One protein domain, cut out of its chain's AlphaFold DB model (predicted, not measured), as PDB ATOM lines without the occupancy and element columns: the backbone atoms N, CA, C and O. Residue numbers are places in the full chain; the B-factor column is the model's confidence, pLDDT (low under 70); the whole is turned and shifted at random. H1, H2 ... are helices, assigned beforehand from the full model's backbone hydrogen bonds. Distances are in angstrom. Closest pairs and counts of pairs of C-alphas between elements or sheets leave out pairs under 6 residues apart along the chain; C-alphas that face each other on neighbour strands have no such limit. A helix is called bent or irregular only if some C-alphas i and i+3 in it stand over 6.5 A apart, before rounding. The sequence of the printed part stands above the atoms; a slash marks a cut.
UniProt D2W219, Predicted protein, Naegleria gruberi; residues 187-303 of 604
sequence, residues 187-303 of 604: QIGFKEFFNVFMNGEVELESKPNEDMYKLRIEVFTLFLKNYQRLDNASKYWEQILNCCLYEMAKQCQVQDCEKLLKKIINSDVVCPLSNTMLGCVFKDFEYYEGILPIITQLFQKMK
ATOM      1  N   GLN A 187      34.377 -23.490  71.343       54.88
ATOM      2  CA  GLN A 187      34.836 -22.196  71.851       54.88
ATOM      3  C   GLN A 187      33.652 -21.236  72.011       54.88
ATOM      4  O   GLN A 187      33.418 -20.359  71.170       54.88
ATOM      5  N   ILE A 188      32.894 -21.395  73.100       56.47
ATOM      6  CA  ILE A 188      31.938 -20.363  73.515       56.47
ATOM      7  C   ILE A 188      32.708 -19.071  73.781       56.47
ATOM      8  O   ILE A 188      33.793 -19.083  74.362       56.47
ATOM      9  N   GLY A 189      32.133 -17.949  73.349       67.12
ATOM     10  CA  GLY A 189      32.571 -16.612  73.736       67.12
ATOM     11  C   GLY A 189      32.305 -16.346  75.216       67.12
ATOM     12  O   GLY A 189      31.429 -15.554  75.555       67.12
ATOM     13  N   PHE A 190      33.011 -17.070  76.089       72.94
ATOM     14  CA  PHE A 190      32.922 -16.942  77.540       72.94
ATOM     15  C   PHE A 190      33.137 -15.488  77.956       72.94
ATOM     16  O   PHE A 190      32.341 -14.950  78.716       72.94
ATOM     17  N   LYS A 191      34.156 -14.834  77.386       74.31
ATOM     18  CA  LYS A 191      34.498 -13.436  77.669       74.31
ATOM     19  C   LYS A 191      33.340 -12.489  77.372       74.31
ATOM     20  O   LYS A 191      33.045 -11.599  78.161       74.31
ATOM     21  N   GLU A 192      32.673 -12.690  76.243       77.56
ATOM     22  CA  GLU A 192      31.547 -11.885  75.785       77.56
ATOM     23  C   GLU A 192      30.322 -12.087  76.672       77.56
ATOM     24  O   GLU A 192      29.713 -11.105  77.094       77.56
ATOM     25  N   PHE A 193      29.985 -13.339  76.996       78.19
ATOM     26  CA  PHE A 193      28.900 -13.623  77.931       78.19
ATOM     27  C   PHE A 193      29.193 -13.030  79.306       78.19
ATOM     28  O   PHE A 193      28.346 -12.348  79.870       78.19
ATOM     29  N   PHE A 194      30.394 -13.263  79.827       78.25
ATOM     30  CA  PHE A 194      30.822 -12.784  81.130       78.25
ATOM     31  C   PHE A 194      30.745 -11.261  81.217       78.25
ATOM     32  O   PHE A 194      30.150 -10.731  82.148       78.25
ATOM     33  N   ASN A 195      31.251 -10.555  80.205       79.19
ATOM     34  CA  ASN A 195      31.168  -9.103  80.116       79.19
ATOM     35  C   ASN A 195      29.709  -8.611  80.081       79.19
ATOM     36  O   ASN A 195      29.330  -7.750  80.873       79.19
ATOM     37  N   VAL A 196      28.860  -9.205  79.234       81.50
ATOM     38  CA  VAL A 196      27.429  -8.859  79.157       81.50
ATOM     39  C   VAL A 196      26.722  -9.121  80.484       81.50
ATOM     40  O   VAL A 196      25.974  -8.276  80.967       81.50
ATOM     41  N   PHE A 197      26.966 -10.275  81.098       82.75
ATOM     42  CA  PHE A 197      26.299 -10.680  82.327       82.75
ATOM     43  C   PHE A 197      26.784  -9.873  83.536       82.75
ATOM     44  O   PHE A 197      25.993  -9.554  84.420       82.75
ATOM     45  N   MET A 198      28.060  -9.481  83.566       81.50
ATOM     46  CA  MET A 198      28.659  -8.623  84.595       81.50
ATOM     47  C   MET A 198      28.531  -7.125  84.291       81.50
ATOM     48  O   MET A 198      29.063  -6.325  85.046       81.50
ATOM     49  N   ASN A 199      27.814  -6.721  83.236       79.75
ATOM     50  CA  ASN A 199      27.688  -5.318  82.810       79.75
ATOM     51  C   ASN A 199      29.042  -4.596  82.608       79.75
ATOM     52  O   ASN A 199      29.140  -3.392  82.834       79.75
ATOM     53  N   GLY A 200      30.093  -5.314  82.205       71.81
ATOM     54  CA  GLY A 200      31.432  -4.747  82.002       71.81
ATOM     55  C   GLY A 200      32.215  -4.394  83.263       71.81
ATOM     56  O   GLY A 200      33.229  -3.716  83.159       71.81
ATOM     57  N   GLU A 201      31.800  -4.878  84.435       67.06
ATOM     58  CA  GLU A 201      32.478  -4.626  85.718       67.06
ATOM     59  C   GLU A 201      33.840  -5.330  85.871       67.06
ATOM     60  O   GLU A 201      34.534  -5.111  86.863       67.06
ATOM     61  N   VAL A 202      34.232  -6.187  84.923       64.62
ATOM     62  CA  VAL A 202      35.462  -6.983  85.001       64.62
ATOM     63  C   VAL A 202      36.247  -6.866  83.694       64.62
ATOM     64  O   VAL A 202      35.736  -7.190  82.618       64.62
ATOM     65  N   GLU A 203      37.496  -6.408  83.785       58.66
ATOM     66  CA  GLU A 203      38.413  -6.331  82.646       58.66
ATOM     67  C   GLU A 203      39.006  -7.710  82.328       58.66
ATOM     68  O   GLU A 203      39.485  -8.420  83.208       58.66
ATOM     69  N   LEU A 204      38.989  -8.093  81.048       58.97
ATOM     70  CA  LEU A 204      39.565  -9.351  80.569       58.97
ATOM     71  C   LEU A 204      40.788  -9.067  79.687       58.97
ATOM     72  O   LEU A 204      40.706  -8.292  78.736       58.97
ATOM     73  N   GLU A 205      41.900  -9.756  79.950       52.69
ATOM     74  CA  GLU A 205      43.240  -9.447  79.410       52.69
ATOM     75  C   GLU A 205      43.434  -9.637  77.888       52.69
ATOM     76  O   GLU A 205      44.494  -9.313  77.360       52.69
ATOM     77  N   SER A 206      42.446 -10.128  77.127       51.19
ATOM     78  CA  SER A 206      42.612 -10.300  75.673       51.19
ATOM     79  C   SER A 206      41.394  -9.846  74.875       51.19
ATOM     80  O   SER A 206      40.282 -10.322  75.107       51.19
ATOM     81  N   LYS A 207      41.619  -8.994  73.866       52.78
ATOM     82  CA  LYS A 207      40.605  -8.598  72.877       52.78
ATOM     83  C   LYS A 207      40.765  -9.435  71.599       52.78
ATOM     84  O   LYS A 207      41.752  -9.246  70.889       52.78
ATOM     85  N   PRO A 208      39.850 -10.372  71.298       54.09
ATOM     86  CA  PRO A 208      39.844 -11.072  70.019       54.09
ATOM     87  C   PRO A 208      39.216 -10.193  68.919       54.09
ATOM     88  O   PRO A 208      38.722  -9.100  69.185       54.09
ATOM     89  N   ASN A 209      39.242 -10.691  67.680       59.19
ATOM     90  CA  ASN A 209      38.667 -10.087  66.468       59.19
ATOM     91  C   ASN A 209      37.340  -9.322  66.725       59.19
ATOM     92  O   ASN A 209      36.342  -9.930  67.124       59.19
ATOM     93  N   GLU A 210      37.334  -8.002  66.487       62.53
ATOM     94  CA  GLU A 210      36.278  -7.080  66.948       62.53
ATOM     95  C   GLU A 210      34.862  -7.439  66.476       62.53
ATOM     96  O   GLU A 210      33.902  -7.258  67.225       62.53
ATOM     97  N   ASP A 211      34.709  -7.930  65.244       56.25
ATOM     98  CA  ASP A 211      33.383  -8.106  64.635       56.25
ATOM     99  C   ASP A 211      32.623  -9.300  65.237       56.25
ATOM    100  O   ASP A 211      31.431  -9.211  65.539       56.25
ATOM    101  N   MET A 212      33.318 -10.417  65.472       59.41
ATOM    102  CA  MET A 212      32.728 -11.605  66.105       59.41
ATOM    103  C   MET A 212      32.417 -11.366  67.583       59.41
ATOM    104  O   MET A 212      31.412 -11.865  68.091       59.41
ATOM    105  N   TYR A 213      33.259 -10.580  68.251       68.94
ATOM    106  CA  TYR A 213      33.067 -10.174  69.638       68.94
ATOM    107  C   TYR A 213      31.790  -9.328  69.805       68.94
ATOM    108  O   TYR A 213      30.946  -9.645  70.644       68.94
ATOM    109  N   LYS A 214      31.586  -8.315  68.946       66.44
ATOM    110  CA  LYS A 214      30.372  -7.471  68.946       66.44
ATOM    111  C   LYS A 214      29.100  -8.293  68.717       66.44
ATOM    112  O   LYS A 214      28.153  -8.174  69.489       66.44
ATOM    113  N   LEU A 215      29.111  -9.195  67.730       64.50
ATOM    114  CA  LEU A 215      27.966 -10.066  67.447       64.50
ATOM    115  C   LEU A 215      27.596 -10.956  68.647       64.50
ATOM    116  O   LEU A 215      26.421 -11.129  68.957       64.50
ATOM    117  N   ARG A 216      28.587 -11.537  69.331       70.50
ATOM    118  CA  ARG A 216      28.348 -12.386  70.509       70.50
ATOM    119  C   ARG A 216      27.757 -11.589  71.670       70.50
ATOM    120  O   ARG A 216      26.808 -12.061  72.291       70.50
ATOM    121  N   ILE A 217      28.262 -10.379  71.921       75.12
ATOM    122  CA  ILE A 217      27.702  -9.458  72.922       75.12
ATOM    123  C   ILE A 217      26.225  -9.173  72.636       75.12
ATOM    124  O   ILE A 217      25.394  -9.259  73.542       75.12
ATOM    125  N   GLU A 218      25.877  -8.878  71.383       67.69
ATOM    126  CA  GLU A 218      24.490  -8.622  70.980       67.69
ATOM    127  C   GLU A 218      23.596  -9.842  71.217       67.69
ATOM    128  O   GLU A 218      22.531  -9.713  71.823       67.69
ATOM    129  N   VAL A 219      24.039 -11.038  70.816       68.56
ATOM    130  CA  VAL A 219      23.261 -12.270  71.006       68.56
ATOM    131  C   VAL A 219      23.061 -12.591  72.489       68.56
ATOM    132  O   VAL A 219      21.936 -12.891  72.892       68.56
ATOM    133  N   PHE A 220      24.101 -12.487  73.322       80.56
ATOM    134  CA  PHE A 220      23.962 -12.705  74.766       80.56
ATOM    135  C   PHE A 220      23.060 -11.653  75.419       80.56
ATOM    136  O   PHE A 220      22.230 -11.996  76.257       80.56
ATOM    137  N   THR A 221      23.145 -10.393  74.987       79.25
ATOM    138  CA  THR A 221      22.254  -9.327  75.469       79.25
ATOM    139  C   THR A 221      20.797  -9.619  75.111       79.25
ATOM    140  O   THR A 221      19.905  -9.478  75.948       79.25
ATOM    141  N   LEU A 222      20.539 -10.055  73.874       74.31
ATOM    142  CA  LEU A 222      19.204 -10.448  73.422       74.31
ATOM    143  C   LEU A 222      18.682 -11.661  74.195       74.31
ATOM    144  O   LEU A 222      17.510 -11.671  74.572       74.31
ATOM    145  N   PHE A 223      19.542 -12.642  74.472       82.44
ATOM    146  CA  PHE A 223      19.201 -13.793  75.298       82.44
ATOM    147  C   PHE A 223      18.789 -13.379  76.711       82.44
ATOM    148  O   PHE A 223      17.678 -13.700  77.125       82.44
ATOM    149  N   LEU A 224      19.605 -12.590  77.417       83.69
ATOM    150  CA  LEU A 224      19.283 -12.143  78.778       83.69
ATOM    151  C   LEU A 224      18.005 -11.298  78.854       83.69
ATOM    152  O   LEU A 224      17.297 -11.357  79.854       83.69
ATOM    153  N   LYS A 225      17.668 -10.546  77.800       82.50
ATOM    154  CA  LYS A 225      16.411  -9.782  77.739       82.50
ATOM    155  C   LYS A 225      15.169 -10.648  77.513       82.50
ATOM    156  O   LYS A 225      14.075 -10.213  77.850       82.50
ATOM    157  N   ASN A 226      15.314 -11.827  76.905       75.75
ATOM    158  CA  ASN A 226      14.179 -12.599  76.383       75.75
ATOM    159  C   ASN A 226      14.074 -14.030  76.923       75.75
ATOM    160  O   ASN A 226      13.101 -14.706  76.600       75.75
ATOM    161  N   TYR A 227      15.027 -14.506  77.732       81.50
ATOM    162  CA  TYR A 227      15.114 -15.919  78.124       81.50
ATOM    163  C   TYR A 227      13.831 -16.464  78.768       81.50
ATOM    164  O   TYR A 227      13.465 -17.597  78.494       81.50
ATOM    165  N   GLN A 228      13.099 -15.661  79.545       79.94
ATOM    166  CA  GLN A 228      11.844 -16.088  80.185       79.94
ATOM    167  C   GLN A 228      10.744 -16.474  79.185       79.94
ATOM    168  O   GLN A 228       9.827 -17.208  79.533       79.94
ATOM    169  N   ARG A 229      10.824 -15.979  77.945       72.31
ATOM    170  CA  ARG A 229       9.833 -16.218  76.889       72.31
ATOM    171  C   ARG A 229      10.255 -17.327  75.916       72.31
ATOM    172  O   ARG A 229       9.504 -17.625  74.995       72.31
ATOM    173  N   LEU A 230      11.464 -17.883  76.052       68.75
ATOM    174  CA  LEU A 230      12.022 -18.867  75.118       68.75
ATOM    175  C   LEU A 230      11.788 -20.301  75.601       68.75
ATOM    176  O   LEU A 230      12.274 -20.681  76.664       68.75
ATOM    177  N   ASP A 231      11.197 -21.136  74.746       70.50
ATOM    178  CA  ASP A 231      10.888 -22.540  75.066       70.50
ATOM    179  C   ASP A 231      12.123 -23.387  75.436       70.50
ATOM    180  O   ASP A 231      12.031 -24.328  76.218       70.50
ATOM    181  N   ASN A 232      13.305 -23.061  74.894       70.81
ATOM    182  CA  ASN A 232      14.559 -23.796  75.132       70.81
ATOM    183  C   ASN A 232      15.583 -23.014  75.982       70.81
ATOM    184  O   ASN A 232      16.767 -23.353  75.978       70.81
ATOM    185  N   ALA A 233      15.156 -21.979  76.715       77.00
ATOM    186  CA  ALA A 233      16.055 -21.133  77.509       77.00
ATOM    187  C   ALA A 233      16.950 -21.920  78.474       77.00
ATOM    188  O   ALA A 233      18.129 -21.601  78.623       77.00
ATOM    189  N   SER A 234      16.394 -22.958  79.103       77.06
ATOM    190  CA  SER A 234      17.091 -23.818  80.061       77.06
ATOM    191  C   SER A 234      18.303 -24.519  79.442       77.06
ATOM    192  O   SER A 234      19.377 -24.505  80.038       77.06
ATOM    193  N   LYS A 235      18.169 -25.047  78.218       76.81
ATOM    194  CA  LYS A 235      19.262 -25.700  77.475       76.81
ATOM    195  C   LYS A 235      20.379 -24.723  77.116       76.81
ATOM    196  O   LYS A 235      21.552 -25.081  77.138       76.81
ATOM    197  N   TYR A 236      20.028 -23.486  76.770       78.12
ATOM    198  CA  TYR A 236      21.017 -22.456  76.448       78.12
ATOM    199  C   TYR A 236      21.773 -22.013  77.697       78.12
ATOM    200  O   TYR A 236      22.998 -21.953  77.676       78.12
ATOM    201  N   TRP A 237      21.058 -21.794  78.803       81.75
ATOM    202  CA  TRP A 237      21.664 -21.535  80.107       81.75
ATOM    203  C   TRP A 237      22.630 -22.636  80.530       81.75
ATOM    204  O   TRP A 237      23.739 -22.337  80.965       81.75
ATOM    205  N   GLU A 238      22.250 -23.896  80.332       78.12
ATOM    206  CA  GLU A 238      23.114 -25.033  80.615       78.12
ATOM    207  C   GLU A 238      24.418 -24.979  79.795       78.12
ATOM    208  O   GLU A 238      25.516 -25.048  80.343       78.12
ATOM    209  N   GLN A 239      24.332 -24.776  78.479       75.50
ATOM    210  CA  GLN A 239      25.522 -24.677  77.625       75.50
ATOM    211  C   GLN A 239      26.438 -23.513  78.026       75.50
ATOM    212  O   GLN A 239      27.659 -23.678  78.077       75.50
ATOM    213  N   ILE A 240      25.854 -22.351  78.337       77.94
ATOM    214  CA  ILE A 240      26.596 -21.174  78.794       77.94
ATOM    215  C   ILE A 240      27.338 -21.495  80.086       77.94
ATOM    216  O   ILE A 240      28.552 -21.317  80.137       77.94
ATOM    217  N   LEU A 241      26.634 -21.978  81.114       77.94
ATOM    218  CA  LEU A 241      27.224 -22.245  82.423       77.94
ATOM    219  C   LEU A 241      28.329 -23.296  82.347       77.94
ATOM    220  O   LEU A 241      29.365 -23.125  82.981       77.94
ATOM    221  N   ASN A 242      28.155 -24.333  81.528       76.00
ATOM    222  CA  ASN A 242      29.159 -25.376  81.356       76.00
ATOM    223  C   ASN A 242      30.460 -24.816  80.770       76.00
ATOM    224  O   ASN A 242      31.539 -25.020  81.323       76.00
ATOM    225  N   CYS A 243      30.368 -24.032  79.694       75.25
ATOM    226  CA  CYS A 243      31.552 -23.387  79.137       75.25
ATOM    227  C   CYS A 243      32.122 -22.305  80.049       75.25
ATOM    228  O   CYS A 243      33.334 -22.123  80.076       75.25
ATOM    229  N   CYS A 244      31.278 -21.613  80.812       75.12
ATOM    230  CA  CYS A 244      31.736 -20.641  81.789       75.12
ATOM    231  C   CYS A 244      32.577 -21.311  82.876       75.12
ATOM    232  O   CYS A 244      33.695 -20.878  83.120       75.12
ATOM    233  N   LEU A 245      32.085 -22.389  83.490       76.94
ATOM    234  CA  LEU A 245      32.830 -23.137  84.510       76.94
ATOM    235  C   LEU A 245      34.112 -23.762  83.945       76.94
ATOM    236  O   LEU A 245      35.123 -23.841  84.635       76.94
ATOM    237  N   TYR A 246      34.105 -24.171  82.678       77.06
ATOM    238  CA  TYR A 246      35.302 -24.704  82.033       77.06
ATOM    239  C   TYR A 246      36.374 -23.636  81.742       77.06
ATOM    240  O   TYR A 246      37.569 -23.910  81.844       77.06
ATOM    241  N   GLU A 247      35.972 -22.425  81.347       76.69
ATOM    242  CA  GLU A 247      36.903 -21.359  80.952       76.69
ATOM    243  C   GLU A 247      37.295 -20.420  82.109       76.69
ATOM    244  O   GLU A 247      38.372 -19.827  82.056       76.69
ATOM    245  N   MET A 248      36.492 -20.317  83.178       78.75
ATOM    246  CA  MET A 248      36.777 -19.456  84.339       78.75
ATOM    247  C   MET A 248      38.125 -19.765  84.987       78.75
ATOM    248  O   MET A 248      38.926 -18.848  85.164       78.75
ATOM    249  N   ALA A 249      38.414 -21.044  85.245       78.25
ATOM    250  CA  ALA A 249      39.671 -21.474  85.859       78.25
ATOM    251  C   ALA A 249      40.916 -21.085  85.039       78.25
ATOM    252  O   ALA A 249      42.007 -20.949  85.584       78.25
ATOM    253  N   LYS A 250      40.761 -20.879  83.725       76.62
ATOM    254  CA  LYS A 250      41.862 -20.524  82.818       76.62
ATOM    255  C   LYS A 250      42.006 -19.027  82.578       76.62
ATOM    256  O   LYS A 250      43.073 -18.592  82.160       76.62
ATOM    257  N   GLN A 251      40.923 -18.263  82.718       76.56
ATOM    258  CA  GLN A 251      40.839 -16.905  82.170       76.56
ATOM    259  C   GLN A 251      40.509 -15.826  83.207       76.56
ATOM    260  O   GLN A 251      40.610 -14.645  82.873       76.56
ATOM    261  N   CYS A 252      40.098 -16.192  84.424       75.38
ATOM    262  CA  CYS A 252      39.647 -15.249  85.447       75.38
ATOM    263  C   CYS A 252      40.258 -15.560  86.814       75.38
ATOM    264  O   CYS A 252      40.512 -16.717  87.137       75.38
ATOM    265  N   GLN A 253      40.410 -14.543  87.664       82.75
ATOM    266  CA  GLN A 253      40.758 -14.751  89.070       82.75
ATOM    267  C   GLN A 253      39.571 -15.342  89.849       82.75
ATOM    268  O   GLN A 253      38.410 -15.091  89.511       82.75
ATOM    269  N   VAL A 254      39.856 -16.100  90.915       85.94
ATOM    270  CA  VAL A 254      38.832 -16.777  91.739       85.94
ATOM    271  C   VAL A 254      37.797 -15.785  92.284       85.94
ATOM    272  O   VAL A 254      36.610 -16.101  92.316       85.94
ATOM    273  N   GLN A 255      38.203 -14.560  92.638       86.50
ATOM    274  CA  GLN A 255      37.289 -13.529  93.146       86.50
ATOM    275  C   GLN A 255      36.244 -13.100  92.105       86.50
ATOM    276  O   GLN A 255      35.100 -12.806  92.453       86.50
ATOM    277  N   ASP A 256      36.607 -13.053  90.824       82.88
ATOM    278  CA  ASP A 256      35.674 -12.667  89.764       82.88
ATOM    279  C   ASP A 256      34.734 -13.818  89.393       82.88
ATOM    280  O   ASP A 256      33.548 -13.592  89.137       82.88
ATOM    281  N   CYS A 257      35.228 -15.057  89.470       83.50
ATOM    282  CA  CYS A 257      34.384 -16.248  89.436       83.50
ATOM    283  C   CYS A 257      33.358 -16.230  90.582       83.50
ATOM    284  O   CYS A 257      32.163 -16.413  90.347       83.50
ATOM    285  N   GLU A 258      33.794 -15.917  91.804       87.06
ATOM    286  CA  GLU A 258      32.926 -15.808  92.977       87.06
ATOM    287  C   GLU A 258      31.773 -14.817  92.754       87.06
ATOM    288  O   GLU A 258      30.603 -15.145  92.981       87.06
ATOM    289  N   LYS A 259      32.094 -13.606  92.272       86.19
ATOM    290  CA  LYS A 259      31.103 -12.565  91.959       86.19
ATOM    291  C   LYS A 259      30.094 -13.048  90.922       86.19
ATOM    292  O   LYS A 259      28.891 -12.845  91.098       86.19
ATOM    293  N   LEU A 260      30.568 -13.699  89.861       83.00
ATOM    294  CA  LEU A 260      29.708 -14.206  88.800       83.00
ATOM    295  C   LEU A 260      28.755 -15.287  89.312       83.00
ATOM    296  O   LEU A 260      27.552 -15.200  89.069       83.00
ATOM    297  N   LEU A 261      29.269 -16.282  90.039       83.00
ATOM    298  CA  LEU A 261      28.447 -17.362  90.587       83.00
ATOM    299  C   LEU A 261      27.388 -16.812  91.549       83.00
ATOM    300  O   LEU A 261      26.221 -17.183  91.440       83.00
ATOM    301  N   LYS A 262      27.745 -15.850  92.411       87.38
ATOM    302  CA  LYS A 262      26.778 -15.137  93.263       87.38
ATOM    303  C   LYS A 262      25.706 -14.414  92.446       87.38
ATOM    304  O   LYS A 262      24.526 -14.491  92.782       87.38
ATOM    305  N   LYS A 263      26.080 -13.748  91.349       85.94
ATOM    306  CA  LYS A 263      25.124 -13.069  90.459       85.94
ATOM    307  C   LYS A 263      24.170 -14.057  89.779       85.94
ATOM    308  O   LYS A 263      22.976 -13.781  89.688       85.94
ATOM    309  N   ILE A 264      24.655 -15.233  89.375       80.06
ATOM    310  CA  ILE A 264      23.817 -16.317  88.835       80.06
ATOM    311  C   ILE A 264      22.857 -16.846  89.914       80.06
ATOM    312  O   ILE A 264      21.657 -16.990  89.658       80.06
ATOM    313  N   ILE A 265      23.341 -17.077  91.138       82.00
ATOM    314  CA  ILE A 265      22.518 -17.521  92.278       82.00
ATOM    315  C   ILE A 265      21.433 -16.500  92.621       82.00
ATOM    316  O   ILE A 265      20.316 -16.896  92.937       82.00
ATOM    317  N   ASN A 266      21.704 -15.208  92.485       83.50
ATOM    318  CA  ASN A 266      20.726 -14.159  92.774       83.50
ATOM    319  C   ASN A 266      19.780 -13.838  91.603       83.50
ATOM    320  O   ASN A 266      18.866 -13.040  91.770       83.50
ATOM    321  N   SER A 267      19.988 -14.421  90.418       78.31
ATOM    322  CA  SER A 267      19.097 -14.222  89.264       78.31
ATOM    323  C   SER A 267      17.826 -15.081  89.353       78.31
ATOM    324  O   SER A 267      17.831 -16.103  90.024       78.31
ATOM    325  N   ASP A 268      16.759 -14.772  88.619       74.81
ATOM    326  CA  ASP A 268      15.559 -15.640  88.570       74.81
ATOM    327  C   ASP A 268      15.744 -16.900  87.699       74.81
ATOM    328  O   ASP A 268      14.812 -17.666  87.455       74.81
ATOM    329  N   VAL A 269      16.959 -17.125  87.198       70.75
ATOM    330  CA  VAL A 269      17.271 -18.227  86.292       70.75
ATOM    331  C   VAL A 269      17.259 -19.554  87.046       70.75
ATOM    332  O   VAL A 269      17.960 -19.725  88.048       70.75
ATOM    333  N   VAL A 270      16.514 -20.514  86.494       68.25
ATOM    334  CA  VAL A 270      16.557 -21.928  86.871       68.25
ATOM    335  C   VAL A 270      16.889 -22.739  85.622       68.25
ATOM    336  O   VAL A 270      16.132 -22.737  84.650       68.25
ATOM    337  N   CYS A 271      18.021 -23.433  85.634       71.62
ATOM    338  CA  CYS A 271      18.415 -24.367  84.586       71.62
ATOM    339  C   CYS A 271      18.895 -25.677  85.219       71.62
ATOM    340  O   CYS A 271      19.637 -25.626  86.199       71.62
ATOM    341  N   PRO A 272      18.510 -26.843  84.676       66.75
ATOM    342  CA  PRO A 272      19.083 -28.101  85.124       66.75
ATOM    343  C   PRO A 272      20.591 -28.075  84.858       66.75
ATOM    344  O   PRO A 272      21.040 -27.614  83.807       66.75
ATOM    345  N   LEU A 273      21.373 -28.533  85.828       66.62
ATOM    346  CA  LEU A 273      22.816 -28.643  85.674       66.62
ATOM    347  C   LEU A 273      23.146 -30.013  85.101       66.62
ATOM    348  O   LEU A 273      22.589 -31.019  85.540       66.62
ATOM    349  N   SER A 274      24.067 -30.059  84.142       64.94
ATOM    350  CA  SER A 274      24.603 -31.324  83.653       64.94
ATOM    351  C   SER A 274      25.791 -31.798  84.465       64.94
ATOM    352  O   SER A 274      26.595 -31.033  85.001       64.94
ATOM    353  N   ASN A 275      25.965 -33.111  84.423       61.66
ATOM    354  CA  ASN A 275      27.104 -33.816  84.977       61.66
ATOM    355  C   ASN A 275      28.466 -33.277  84.480       61.66
ATOM    356  O   ASN A 275      29.463 -33.257  85.202       61.66
ATOM    357  N   THR A 276      28.517 -32.730  83.269       64.31
ATOM    358  CA  THR A 276      29.729 -32.100  82.730       64.31
ATOM    359  C   THR A 276      30.193 -30.875  83.525       64.31
ATOM    360  O   THR A 276      31.397 -30.652  83.629       64.31
ATOM    361  N   MET A 277      29.274 -30.117  84.132       71.62
ATOM    362  CA  MET A 277      29.598 -28.910  84.903       71.62
ATOM    363  C   MET A 277      30.312 -29.238  86.210       71.62
ATOM    364  O   MET A 277      31.315 -28.615  86.554       71.62
ATOM    365  N   LEU A 278      29.820 -30.263  86.906       67.38
ATOM    366  CA  LEU A 278      30.476 -30.857  88.066       67.38
ATOM    367  C   LEU A 278      31.871 -31.354  87.694       67.38
ATOM    368  O   LEU A 278      32.842 -31.023  88.367       67.38
ATOM    369  N   GLY A 279      31.981 -32.064  86.567       64.75
ATOM    370  CA  GLY A 279      33.266 -32.499  86.023       64.75
ATOM    371  C   GLY A 279      34.262 -31.351  85.823       64.75
ATOM    372  O   GLY A 279      35.444 -31.524  86.103       64.75
ATOM    373  N   CYS A 280      33.801 -30.169  85.404       72.12
ATOM    374  CA  CYS A 280      34.650 -28.981  85.256       72.12
ATOM    375  C   CYS A 280      35.135 -28.437  86.605       72.12
ATOM    376  O   CYS A 280      36.324 -28.170  86.755       72.12
ATOM    377  N   VAL A 281      34.253 -28.353  87.606       72.44
ATOM    378  CA  VAL A 281      34.639 -27.944  88.969       72.44
ATOM    379  C   VAL A 281      35.676 -28.903  89.559       72.44
ATOM    380  O   VAL A 281      36.669 -28.466  90.128       72.44
ATOM    381  N   PHE A 282      35.486 -30.213  89.386       66.62
ATOM    382  CA  PHE A 282      36.431 -31.217  89.884       66.62
ATOM    383  C   PHE A 282      37.749 -31.257  89.112       66.62
ATOM    384  O   PHE A 282      38.788 -31.578  89.697       66.62
ATOM    385  N   LYS A 283      37.732 -30.949  87.810       68.50
ATOM    386  CA  LYS A 283      38.946 -30.875  86.993       68.50
ATOM    387  C   LYS A 283      39.901 -29.815  87.538       68.50
ATOM    388  O   LYS A 283      41.075 -30.119  87.734       68.50
ATOM    389  N   ASP A 284      39.371 -28.638  87.855       73.38
ATOM    390  CA  ASP A 284      40.127 -27.475  88.321       73.38
ATOM    391  C   ASP A 284      39.846 -27.182  89.814       73.38
ATOM    392  O   ASP A 284      39.665 -26.039  90.220       73.38
ATOM    393  N   PHE A 285      39.783 -28.229  90.652       72.44
ATOM    394  CA  PHE A 285      39.344 -28.131  92.056       72.44
ATOM    395  C   PHE A 285      40.110 -27.093  92.885       72.44
ATOM    396  O   PHE A 285      39.488 -26.370  93.654       72.44
ATOM    397  N   GLU A 286      41.431 -26.987  92.720       72.88
ATOM    398  CA  GLU A 286      42.263 -26.006  93.442       72.88
ATOM    399  C   GLU A 286      41.783 -24.567  93.221       72.88
ATOM    400  O   GLU A 286      41.757 -23.765  94.151       72.88
ATOM    401  N   TYR A 287      41.338 -24.252  92.002       81.75
ATOM    402  CA  TYR A 287      40.773 -22.949  91.673       81.75
ATOM    403  C   TYR A 287      39.446 -22.712  92.403       81.75
ATOM    404  O   TYR A 287      39.168 -21.614  92.887       81.75
ATOM    405  N   TYR A 288      38.618 -23.751  92.496       79.69
ATOM    406  CA  TYR A 288      37.280 -23.660  93.062       79.69
ATOM    407  C   TYR A 288      37.223 -23.871  94.580       79.69
ATOM    408  O   TYR A 288      36.199 -23.530  95.167       79.69
ATOM    409  N   GLU A 289      38.288 -24.371  95.222       76.81
ATOM    410  CA  GLU A 289      38.317 -24.808  96.630       76.81
ATOM    411  C   GLU A 289      37.724 -23.758  97.583       76.81
ATOM    412  O   GLU A 289      36.821 -24.056  98.369       76.81
ATOM    413  N   GLY A 290      38.153 -22.499  97.455       79.06
ATOM    414  CA  GLY A 290      37.686 -21.395  98.302       79.06
ATOM    415  C   GLY A 290      36.238 -20.948  98.055       79.06
ATOM    416  O   GLY A 290      35.652 -20.275  98.899       79.06
ATOM    417  N   ILE A 291      35.642 -21.326  96.921       85.62
ATOM    418  CA  ILE A 291      34.297 -20.909  96.493       85.62
ATOM    419  C   ILE A 291      33.324 -22.088  96.328       85.62
ATOM    420  O   ILE A 291      32.188 -21.907  95.884       85.62
ATOM    421  N   LEU A 292      33.716 -23.288  96.771       77.81
ATOM    422  CA  LEU A 292      32.874 -24.490  96.801       77.81
ATOM    423  C   LEU A 292      31.514 -24.299  97.500       77.81
ATOM    424  O   LEU A 292      30.517 -24.817  96.983       77.81
ATOM    425  N   PRO A 293      31.389 -23.545  98.617       80.12
ATOM    426  CA  PRO A 293      30.083 -23.312  99.236       80.12
ATOM    427  C   PRO A 293      29.094 -22.611  98.294       80.12
ATOM    428  O   PRO A 293      27.904 -22.917  98.293       80.12
ATOM    429  N   ILE A 294      29.588 -21.703  97.450       83.19
ATOM    430  CA  ILE A 294      28.775 -20.966  96.474       83.19
ATOM    431  C   ILE A 294      28.357 -21.900  95.337       83.19
ATOM    432  O   ILE A 294      27.200 -21.895  94.926       83.19
ATOM    433  N   ILE A 295      29.263 -22.763  94.876       78.38
ATOM    434  CA  ILE A 295      28.951 -23.802  93.884       78.38
ATOM    435  C   ILE A 295      27.866 -24.748  94.417       78.38
ATOM    436  O   ILE A 295      26.912 -25.062  93.710       78.38
ATOM    437  N   THR A 296      27.953 -25.135  95.690       74.88
ATOM    438  CA  THR A 296      26.943 -25.971  96.355       74.88
ATOM    439  C   THR A 296      25.574 -25.285  96.388       74.88
ATOM    440  O   THR A 296      24.567 -25.899  96.038       74.88
ATOM    441  N   GLN A 297      25.525 -23.997  96.746       78.00
ATOM    442  CA  GLN A 297      24.286 -23.207  96.729       78.00
ATOM    443  C   GLN A 297      23.695 -23.089  95.321       78.00
ATOM    444  O   GLN A 297      22.480 -23.211  95.148       78.00
ATOM    445  N   LEU A 298      24.544 -22.896  94.306       78.25
ATOM    446  CA  LEU A 298      24.121 -22.907  92.909       78.25
ATOM    447  C   LEU A 298      23.469 -24.250  92.559       78.25
ATOM    448  O   LEU A 298      22.384 -24.268  91.985       78.25
ATOM    449  N   PHE A 299      24.081 -25.367  92.951       74.88
ATOM    450  CA  PHE A 299      23.561 -26.706  92.665       74.88
ATOM    451  C   PHE A 299      22.223 -26.982  93.351       74.88
ATOM    452  O   PHE A 299      21.292 -27.476  92.714       74.88
ATOM    453  N   GLN A 300      22.085 -26.581  94.616       74.44
ATOM    454  CA  GLN A 300      20.827 -26.678  95.359       74.44
ATOM    455  C   GLN A 300      19.714 -25.852  94.701       74.44
ATOM    456  O   GLN A 300      18.607 -26.353  94.489       74.44
ATOM    457  N   LYS A 301      20.010 -24.603  94.318       76.50
ATOM    458  CA  LYS A 301      19.049 -23.717  93.649       76.50
ATOM    459  C   LYS A 301      18.537 -24.309  92.332       76.50
ATOM    460  O   LYS A 301      17.357 -24.177  92.012       76.50
ATOM    461  N   MET A 302      19.407 -24.982  91.584       73.50
ATOM    462  CA  MET A 302      19.094 -25.542  90.269       73.50
ATOM    463  C   MET A 302      18.347 -26.892  90.312       73.50
ATOM    464  O   MET A 302      18.118 -27.488  89.261       73.50
ATOM    465  N   LYS A 303      17.923 -27.369  91.497       63.56
ATOM    466  CA  LYS A 303      17.074 -28.567  91.695       63.56
ATOM    467  C   LYS A 303      17.559 -29.811  90.939       63.56
ATOM    468  O   LYS A 303      16.766 -30.550  90.355       63.56
TER     469      LYS A 303
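What this domain is: This is residues 187 to 303 of the 604 residues of the protein "Predicted protein" of Naegleria gruberi (UniProt D2W219). What shape do these helices make? The longest helix, H2, forms a V with H3, with H1 set crosswise in the gap, and on the other side of H3 a small up-and-down bundle is made by H3, H4, H5 and H6, at its four corners. The bundle is unevenly packed: H3 with H5 and H4 with H6 make two touching pairs, while the contacts between these pairs are few. What are the counts and the size? The printed part has 117 residues with six named helices, H1 to H6 in chain order, and no named strand, and its class is all helix. It is compact, with a radius of gyration of the C-alphas of 13.7 A and spans of 36 by 35 by 22 A.

Where its parts are: Where is the longest helix, and is it even? H2 is residues 210 to 229, 29.7 A from first to last C-alpha, from C-alpha 210 at (36.278, -7.080, 66.948) to C-alpha 229 at (9.833, -16.218, 76.889). It is irregular, with C-alphas 225 and 228 8.2 A apart, and has a kink of 34 degrees near residue 223. Which helices come next to it along the chain? H1, residues 190 to 197, comes before it and begins with C-alpha 190 at (32.922, -16.942, 77.540). H3, residues 233 to 251, follows it and is 25.6 A long; it is only just irregular, with C-alphas 246 and 249 6.6 A apart, and has a kink of 28 degrees near residue 245. Which helices complete the printed part? H4 is residues 254 to 265, 16.3 A long, and H5 is residues 275 to 283. H6, residues 285 to 301, is 20.8 A long and ends with C-alpha 301 at (19.049, -23.717, 93.649); it is irregular, with C-alphas 290 and 293 7.9 A apart, and has a kink of 79 degrees near residue 292.

How they stand to each other: What does H2 touch? H2 touches H1, the closest C-alphas being those of Glu 192 and Ile 217 at 5.4 A, with a steep tilt of 51 degrees. H2 and H3 are close but not clearly touching, with the C-alphas of Tyr 227 and Ala 233 closest at 5.3 A. What does H3 touch? With residues 240 to 247 alone it touches H1, at a steep tilt of 62 degrees, the C-alphas of Phe 190 and Cys 244 being closest at 5.8 A. With residues 241 to 246 alone it touches H5, at a shallow tilt of 10 degrees, the same way, with the C-alphas of Asn 242 and Met 277 closest at 5.0 A. How do H4 and H6 stand? They touch at a shallow tilt of 6 degrees, the same way, the C-alphas of Ile 265 and Leu 298 being closest at 5.7 A. H3 and H4 are close but not clearly touching, with the C-alphas of Met 248 and Cys 257 closest at 6.5 A, while H4 and H5 are apart. Are the helix backbones complete? Every O i to N i+4 pair is within hydrogen-bond range in H1, H4 and H5, against 14 of 16 in H2, 13 of 15 in H3 and 9 of 13 in H6.

The domain as a whole: How far does it reach, and is it cut? The two C-alphas farthest apart, those of Asp 211 and Gln 300, are 38.0 A from each other, and the printed part has no cut. Which link is long? The link from H1 to H2, residues 198 to 209, is long. Where is confidence low? The mean pLDDT of the printed part is 73.9, and 32 residues are under 70, among them residues 187 to 189, 201 to 215 and 272 to 276.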